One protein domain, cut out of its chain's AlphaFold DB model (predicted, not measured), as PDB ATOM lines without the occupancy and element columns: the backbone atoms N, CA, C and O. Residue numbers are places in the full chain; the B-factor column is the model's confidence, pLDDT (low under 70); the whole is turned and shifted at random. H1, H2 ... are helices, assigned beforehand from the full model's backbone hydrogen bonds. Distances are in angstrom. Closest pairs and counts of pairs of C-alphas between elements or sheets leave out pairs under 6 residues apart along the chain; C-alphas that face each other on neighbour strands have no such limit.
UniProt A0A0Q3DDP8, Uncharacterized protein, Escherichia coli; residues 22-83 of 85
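AT A GLANCE: This is residues 22 to 83 of the 85 residues of an uncharacterized protein of Escherichia coli (UniProt A0A0Q3DDP8). One long helix, H1, makes the length of an L-like shape; past its end the backbone folds back into a small, loop-rich head with two very short helices, H2 and H3. Residues 22 to 44 of H1 stick out free as an arm. The 62 printed residues, with three named helices in the order H1, H2, H3 and no named strand, are all helix in class, only just extended, close to loose: radius of gyration of the C-alphas 16.1 A, spans 50 by 26 by 21 A.

IN THESE COORDINATES: H1, residues 22 to 54, runs 48.4 A from C-alpha 22 at (216.808, 150.128, 108.668) to C-alpha 54 at (190.990, 110.547, 118.940). H2 is residues 60 to 63, 5.0 A. H3 is residues 79 to 82, 5.1 A, ending at C-alpha 82 (183.143, 128.840, 121.383).

HOW THE PARTS SIT: H1, with residues 45 to 49 alone, only just touches H2, with 3 pairs of C-alphas within 8 A; the closest C-alphas, Ser 49 and Ala 60, are 5.2 A apart. H2 and H3 are close but not clearly touching, closest at the C-alphas of Trp 63 and Ala 82, 7.5 A. H1 and H3 are apart. Every O i to N i+4 pair is within hydrogen-bond range in H1; H2 and H3 are too short for such a pair.

THE WHOLE: The C-alphas farthest apart, Thr 22 and Gly 56, are 51.2 A apart. The printed part has no cut. H1 to H2 is a tight link, H2 to H3 a long one of 15 residues. Residues 65 to 83 have pLDDT under 70.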
ATOM      1  N   THR A  22     217.020 150.722 107.340       79.00
ATOM      2  CA  THR A  22     216.808 150.128 108.668       79.00
ATOM      3  C   THR A  22     215.339 149.792 108.922       79.00
ATOM      4  O   THR A  22     215.037 148.679 109.351       79.00
ATOM      5  N   SER A  23     214.422 150.707 108.599       83.00
ATOM      6  CA  SER A  23     212.978 150.494 108.743       83.00
ATOM      7  C   SER A  23     212.494 149.363 107.831       83.00
ATOM      8  O   SER A  23     211.731 148.510 108.276       83.00
ATOM      9  N   ILE A  24     213.017 149.272 106.600       86.88
ATOM     10  CA  ILE A  24     212.711 148.161 105.676       86.88
ATOM     11  C   ILE A  24     213.188 146.822 106.248       86.88
ATOM     12  O   ILE A  24     212.419 145.862 106.296       86.88
ATOM     13  N   ARG A  25     214.442 146.739 106.719       89.12
ATOM     14  CA  ARG A  25     214.989 145.502 107.308       89.12
ATOM     15  C   ARG A  25     214.195 145.061 108.534       89.12
ATOM     16  O   ARG A  25     213.920 143.870 108.669       89.12
ATOM     17  N   HIS A  26     213.802 146.001 109.393       92.19
ATOM     18  CA  HIS A  26     212.983 145.708 110.565       92.19
ATOM     19  C   HIS A  26     211.606 145.153 110.172       92.19
ATOM     20  O   HIS A  26     211.228 144.089 110.657       92.19
ATOM     21  N   ILE A  27     210.903 145.794 109.229       92.31
ATOM     22  CA  ILE A  27     209.601 145.322 108.726       92.31
ATOM     23  C   ILE A  27     209.713 143.905 108.148       92.31
ATOM     24  O   ILE A  27     208.882 143.047 108.443       92.31
ATOM     25  N   LEU A  28     210.754 143.633 107.355       95.31
ATOM     26  CA  LEU A  28     210.977 142.303 106.781       95.31
ATOM     27  C   LEU A  28     211.252 141.247 107.860       95.31
ATOM     28  O   LEU A  28     210.714 140.141 107.778       95.31
ATOM     29  N   ALA A  29     212.056 141.579 108.874       94.75
ATOM     30  CA  ALA A  29     212.354 140.676 109.981       94.75
ATOM     31  C   ALA A  29     211.099 140.352 110.806       94.75
ATOM     32  O   ALA A  29     210.830 139.177 111.057       94.75
ATOM     33  N   VAL A  30     210.307 141.373 111.156       96.38
ATOM     34  CA  VAL A  30     209.034 141.210 111.874       96.38
ATOM     35  C   VAL A  30     208.061 140.371 111.052       96.38
ATOM     36  O   VAL A  30     207.534 139.385 111.550       96.38
ATOM     37  N   ARG A  31     207.878 140.673 109.760       97.31
ATOM     38  CA  ARG A  31     206.992 139.878 108.895       97.31
ATOM     39  C   ARG A  31     207.410 138.409 108.857       97.31
ATOM     40  O   ARG A  31     206.558 137.528 108.945       97.31
ATOM     41  N   LYS A  32     208.712 138.135 108.729       97.31
ATOM     42  CA  LYS A  32     209.232 136.765 108.699       97.31
ATOM     43  C   LYS A  32     208.973 136.037 110.020       97.31
ATOM     44  O   LYS A  32     208.535 134.890 109.986       97.31
ATOM     45  N   SER A  33     209.218 136.679 111.163       97.19
ATOM     46  CA  SER A  33     208.976 136.056 112.469       97.19
ATOM     47  C   SER A  33     207.484 135.842 112.735       97.19
ATOM     48  O   SER A  33     207.111 134.773 113.210       97.19
ATOM     49  N   THR A  34     206.621 136.787 112.357       96.69
ATOM     50  CA  THR A  34     205.162 136.639 112.464       96.69
ATOM     51  C   THR A  34     204.647 135.484 111.608       96.69
ATOM     52  O   THR A  34     203.844 134.690 112.087       96.69
ATOM     53  N   LEU A  35     205.132 135.330 110.371       97.75
ATOM     54  CA  LEU A  35     204.736 134.203 109.515       97.75
ATOM     55  C   LEU A  35     205.138 132.848 110.113       97.75
ATOM     56  O   LEU A  35     204.351 131.907 110.060       97.75
ATOM     57  N   LEU A  36     206.323 132.756 110.724       97.88
ATOM     58  CA  LEU A  36     206.757 131.541 111.423       97.88
ATOM     59  C   LEU A  36     205.882 131.226 112.645       97.88
ATOM     60  O   LEU A  36     205.559 130.065 112.889       97.88
ATOM     61  N   GLN A  37     205.472 132.252 113.396       97.69
ATOM     62  CA  GLN A  37     204.556 132.078 114.525       97.69
ATOM     63  C   GLN A  37     203.180 131.584 114.065       97.69
ATOM     64  O   GLN A  37     202.632 130.669 114.673       97.69
ATOM     65  N   ILE A  38     202.652 132.124 112.962       95.75
ATOM     66  CA  ILE A  38     201.385 131.663 112.375       95.75
ATOM     67  C   ILE A  38     201.482 130.193 111.942       95.75
ATOM     68  O   ILE A  38     200.598 129.414 112.283       95.75
ATOM     69  N   ASP A  39     202.555 129.790 111.250       95.88
ATOM     70  CA  ASP A  39     202.757 128.385 110.849       95.88
ATOM     71  C   ASP A  39     202.800 127.452 112.069       95.88
ATOM     72  O   ASP A  39     202.155 126.403 112.079       95.88
ATOM     73  N   THR A  40     203.487 127.878 113.132       97.69
ATOM     74  CA  THR A  40     203.568 127.122 114.390       97.69
ATOM     75  C   THR A  40     202.182 126.933 115.006       97.69
ATOM     76  O   THR A  40     201.803 125.809 115.332       97.69
ATOM     77  N   LEU A  41     201.393 128.006 115.104       97.81
ATOM     78  CA  LEU A  41     200.039 127.956 115.659       97.81
ATOM     79  C   LEU A  41     199.096 127.082 114.821       97.81
ATOM     80  O   LEU A  41     198.294 126.342 115.384       97.81
ATOM     81  N   ILE A  42     199.211 127.116 113.488       94.88
ATOM     82  CA  ILE A  42     198.410 126.262 112.595       94.88
ATOM     83  C   ILE A  42     198.727 124.779 112.828       94.88
ATOM     84  O   ILE A  42     197.806 123.966 112.908       94.88
ATOM     85  N   ARG A  43     200.008 124.416 112.978       95.81
ATOM     86  CA  ARG A  43     200.406 123.027 113.275       95.81
ATOM     87  C   ARG A  43     199.895 122.572 114.634       95.81
ATOM     88  O   ARG A  43     199.316 121.495 114.726       95.81
ATOM     89  N   GLN A  44     200.041 123.410 115.658       97.69
ATOM     90  CA  GLN A  44     199.527 123.107 116.995       97.69
ATOM     91  C   GLN A  44     198.009 122.913 116.986       97.69
ATOM     92  O   GLN A  44     197.505 121.973 117.594       97.69
ATOM     93  N   LEU A  45     197.270 123.755 116.257       96.06
ATOM     94  CA  LEU A  45     195.824 123.600 116.114       96.06
ATOM     95  C   LEU A  45     195.456 122.271 115.434       96.06
ATOM     96  O   LEU A  45     194.505 121.615 115.856       96.06
ATOM     97  N   ALA A  46     196.214 121.855 114.415       94.38
ATOM     98  CA  ALA A  46     196.006 120.574 113.742       94.38
ATOM     99  C   ALA A  46     196.279 119.377 114.670       94.38
ATOM    100  O   ALA A  46     195.494 118.431 114.693       94.38
ATOM    101  N   GLU A  47     197.340 119.435 115.479       97.56
ATOM    102  CA  GLU A  47     197.639 118.403 116.482       97.56
ATOM    103  C   GLU A  47     196.538 118.308 117.541       97.56
ATOM    104  O   GLU A  47     196.064 117.214 117.843       97.56
ATOM    105  N   ILE A  48     196.080 119.450 118.065       96.88
ATOM    106  CA  ILE A  48     194.971 119.494 119.025       96.88
ATOM    107  C   ILE A  48     193.709 118.899 118.401       96.88
ATOM    108  O   ILE A  48     193.067 118.071 119.039       96.88
ATOM    109  N   SER A  49     193.388 119.255 117.154       94.88
ATOM    110  CA  SER A  49     192.245 118.686 116.429       94.88
ATOM    111  C   SER A  49     192.320 117.163 116.315       94.88
ATOM    112  O   SER A  49     191.308 116.488 116.486       94.88
ATOM    113  N   ALA A  50     193.498 116.611 116.016       95.75
ATOM    114  CA  ALA A  50     193.681 115.164 115.927       95.75
ATOM    115  C   ALA A  50     193.548 114.493 117.305       95.75
ATOM    116  O   ALA A  50     192.926 113.438 117.434       95.75
ATOM    117  N   MET A  51     194.083 115.119 118.359       97.62
ATOM    118  CA  MET A  51     193.940 114.616 119.728       97.62
ATOM    119  C   MET A  51     192.482 114.634 120.194       97.62
ATOM    120  O   MET A  51     192.030 113.656 120.790       97.62
ATOM    121  N   THR A  52     191.726 115.697 119.908       94.81
ATOM    122  CA  THR A  52     190.309 115.775 120.283       94.81
ATOM    123  C   THR A  52     189.474 114.755 119.523       94.81
ATOM    124  O   THR A  52     188.655 114.078 120.138       94.81
ATOM    125  N   GLU A  53     189.717 114.577 118.224       93.25
ATOM    126  CA  GLU A  53     189.066 113.534 117.423       93.25
ATOM    127  C   GLU A  53     189.353 112.131 117.980       93.25
ATOM    128  O   GLU A  53     188.438 111.318 118.113       93.25
ATOM    129  N   SER A  54     190.593 111.861 118.408       96.00
ATOM    130  CA  SER A  54     190.990 110.547 118.940       96.00
ATOM    131  C   SER A  54     190.238 110.122 120.211       96.00
ATOM    132  O   SER A  54     190.120 108.927 120.480       96.00
ATOM    133  N   ILE A  55     189.689 111.080 120.968       96.75
ATOM    134  CA  ILE A  55     188.853 110.834 122.157       96.75
ATOM    135  C   ILE A  55     187.348 110.992 121.870       96.75
ATOM    136  O   ILE A  55     186.547 111.073 122.800       96.75
ATOM    137  N   GLY A  56     186.950 111.045 120.593       89.12
ATOM    138  CA  GLY A  56     185.555 111.182 120.154       89.12
ATOM    139  C   GLY A  56     185.020 112.619 120.153       89.12
ATOM    140  O   GLY A  56     183.810 112.827 120.064       89.12
ATOM    141  N   GLY A  57     185.898 113.613 120.284       88.88
ATOM    142  CA  GLY A  57     185.571 115.032 120.195       88.88
ATOM    143  C   GLY A  57     185.473 115.548 118.754       88.88
ATOM    144  O   GLY A  57     185.746 114.848 117.786       88.88
ATOM    145  N   LYS A  58     185.077 116.818 118.625       87.25
ATOM    146  CA  LYS A  58     184.972 117.534 117.341       87.25
ATOM    147  C   LYS A  58     186.345 117.955 116.799       87.25
ATOM    148  O   LYS A  58     187.290 118.112 117.575       87.25
ATOM    149  N   THR A  59     186.428 118.188 115.491       87.00
ATOM    150  CA  THR A  59     187.642 118.659 114.802       87.00
ATOM    151  C   THR A  59     187.716 120.188 114.748       87.00
ATOM    152  O   THR A  59     186.714 120.884 114.932       87.00
ATOM    153  N   ALA A  60     188.886 120.736 114.409       87.81
ATOM    154  CA  ALA A  60     189.050 122.169 114.167       87.81
ATOM    155  C   ALA A  60     188.129 122.705 113.062       87.81
ATOM    156  O   ALA A  60     187.716 123.861 113.133       87.81
ATOM    157  N   LEU A  61     187.762 121.880 112.072       82.94
ATOM    158  CA  LEU A  61     186.794 122.263 111.043       82.94
ATOM    159  C   LEU A  61     185.394 122.456 111.638       82.94
ATOM    160  O   LEU A  61     184.723 123.434 111.325       82.94
ATOM    161  N   ASP A  62     184.983 121.575 112.546       83.06
ATOM    162  CA  ASP A  62     183.692 121.677 113.231       83.06
ATOM    163  C   ASP A  62     183.639 122.893 114.163       83.06
ATOM    164  O   ASP A  62     182.600 123.542 114.286       83.06
ATOM    165  N   TRP A  63     184.761 123.247 114.799       82.44
ATOM    166  CA  TRP A  63     184.888 124.509 115.541       82.44
ATOM    167  C   TRP A  63     184.889 125.703 114.585       82.44
ATOM    168  O   TRP A  63     184.407 126.779 114.910       82.44
ATOM    169  N   ALA A  64     185.389 125.546 113.366       76.81
ATOM    170  CA  ALA A  64     185.387 126.618 112.385       76.81
ATOM    171  C   ALA A  64     184.035 126.817 111.679       76.81
ATOM    172  O   ALA A  64     183.919 127.739 110.874       76.81
ATOM    173  N   MET A  65     183.009 126.007 111.958       66.19
ATOM    174  CA  MET A  65     181.711 126.098 111.282       66.19
ATOM    175  C   MET A  65     180.547 126.254 112.272       66.19
ATOM    176  O   MET A  65     180.288 125.404 113.123       66.19
ATOM    177  N   LYS A  66     179.778 127.338 112.140       64.06
ATOM    178  CA  LYS A  66     178.502 127.530 112.843       64.06
ATOM    179  C   LYS A  66     177.437 126.658 112.178       64.06
ATOM    180  O   LYS A  66     177.162 126.840 110.995       64.06
ATOM    181  N   GLN A  67     176.821 125.739 112.932       57.41
ATOM    182  CA  GLN A  67     175.831 124.789 112.393       57.41
ATOM    183  C   GLN A  67     174.667 125.466 111.636       57.41
ATOM    184  O   GLN A  67     174.167 124.884 110.680       57.41
ATOM    185  N   ASP A  68     174.315 126.711 111.981       56.81
ATOM    186  CA  ASP A  68     173.198 127.450 111.370       56.81
ATOM    187  C   ASP A  68     173.604 128.583 110.409       56.81
ATOM    188  O   ASP A  68     172.745 129.317 109.921       56.81
ATOM    189  N   PHE A  69     174.894 128.775 110.109       51.81
ATOM    190  CA  PHE A  69     175.316 129.872 109.230       51.81
ATOM    191  C   PHE A  69     176.476 129.451 108.334       51.81
ATOM    192  O   PHE A  69     177.598 129.257 108.794       51.81
ATOM    193  N   ARG A  70     176.211 129.392 107.023       52.62
ATOM    194  CA  ARG A  70     177.141 128.967 105.956       52.62
ATOM    195  C   ARG A  70     178.469 129.756 105.889       52.62
ATOM    196  O   ARG A  70     179.311 129.399 105.076       52.62
ATOM    197  N   CYS A  71     178.665 130.795 106.711       59.81
ATOM    198  CA  CYS A  71     179.835 131.683 106.678       59.81
ATOM    199  C   CYS A  71     180.412 132.067 108.064       59.81
ATOM    200  O   CYS A  71     181.225 132.986 108.131       59.81
ATOM    201  N   GLY A  72     179.985 131.448 109.175       59.00
ATOM    202  CA  GLY A  72     180.434 131.830 110.527       59.00
ATOM    203  C   GLY A  72     181.408 130.825 111.146       59.00
ATOM    204  O   GLY A  72     181.084 129.644 111.202       59.00
ATOM    205  N   CYS A  73     182.558 131.290 111.643       62.56
ATOM    206  CA  CYS A  73     183.569 130.472 112.323       62.56
ATOM    207  C   CYS A  73     183.532 130.687 113.839       62.56
ATOM    208  O   CYS A  73     183.590 131.838 114.269       62.56
ATOM    209  N   TRP A  74     183.460 129.622 114.657       63.22
ATOM    210  CA  TRP A  74     183.425 129.795 116.120       63.22
ATOM    211  C   TRP A  74     184.732 130.352 116.677       63.22
ATOM    212  O   TRP A  74     184.703 130.986 117.723       63.22
ATOM    213  N   LEU A  75     185.858 130.208 115.969       60.41
ATOM    214  CA  LEU A  75     187.128 130.831 116.374       60.41
ATOM    215  C   LEU A  75     187.078 132.369 116.359       60.41
ATOM    216  O   LEU A  75     187.962 133.009 116.920       60.41
ATOM    217  N   MET A  76     186.071 132.964 115.712       58.66
ATOM    218  CA  MET A  76     185.827 134.412 115.716       58.66
ATOM    219  C   MET A  76     184.781 134.836 116.765       58.66
ATOM    220  O   MET A  76     184.536 136.029 116.929       58.66
ATOM    221  N   GLU A  77     184.147 133.887 117.461       60.78
ATOM    222  CA  GLU A  77     183.170 134.148 118.525       60.78
ATOM    223  C   GLU A  77     183.864 134.249 119.895       60.78
ATOM    224  O   GLU A  77     185.023 133.873 120.074       60.78
ATOM    225  N   LYS A  78     183.153 134.785 120.892       60.75
ATOM    226  CA  LYS A  78     183.700 134.948 122.248       60.75
ATOM    227  C   LYS A  78     184.025 133.584 122.895       60.75
ATOM    228  O   LYS A  78     183.278 132.628 122.654       60.75
ATOM    229  N   PRO A  79     185.068 133.482 123.747       62.25
ATOM    230  CA  PRO A  79     185.524 132.209 124.323       62.25
ATOM    231  C   PRO A  79     184.420 131.394 125.003       62.25
ATOM    232  O   PRO A  79     184.346 130.182 124.831       62.25
ATOM    233  N   GLU A  80     183.501 132.058 125.703       69.44
ATOM    234  CA  GLU A  80     182.397 131.430 126.444       69.44
ATOM    235  C   GLU A  80     181.356 130.791 125.513       69.44
ATOM    236  O   GLU A  80     180.604 129.900 125.903       69.44
ATOM    237  N   THR A  81     181.293 131.278 124.274       62.53
ATOM    238  CA  THR A  81     180.389 130.796 123.227       62.53
ATOM    239  C   THR A  81     181.057 129.700 122.399       62.53
ATOM    240  O   THR A  81     180.407 128.710 122.074       62.53
ATOM    241  N   ALA A  82     182.356 129.838 122.109       59.03
ATOM    242  CA  ALA A  82     183.143 128.840 121.383       59.03
ATOM    243  C   ALA A  82     183.422 127.569 122.208       59.03
ATOM    244  O   ALA A  82     183.488 126.476 121.650       59.03
ATOM    245  N   MET A  83     183.558 127.697 123.531       63.00
ATOM    246  CA  MET A  83     183.884 126.602 124.447       63.00
ATOM    247  C   MET A  83     182.734 126.370 125.434       63.00
ATOM    248  O   MET A  83     182.806 126.753 126.601       63.00
TER     249      MET A  83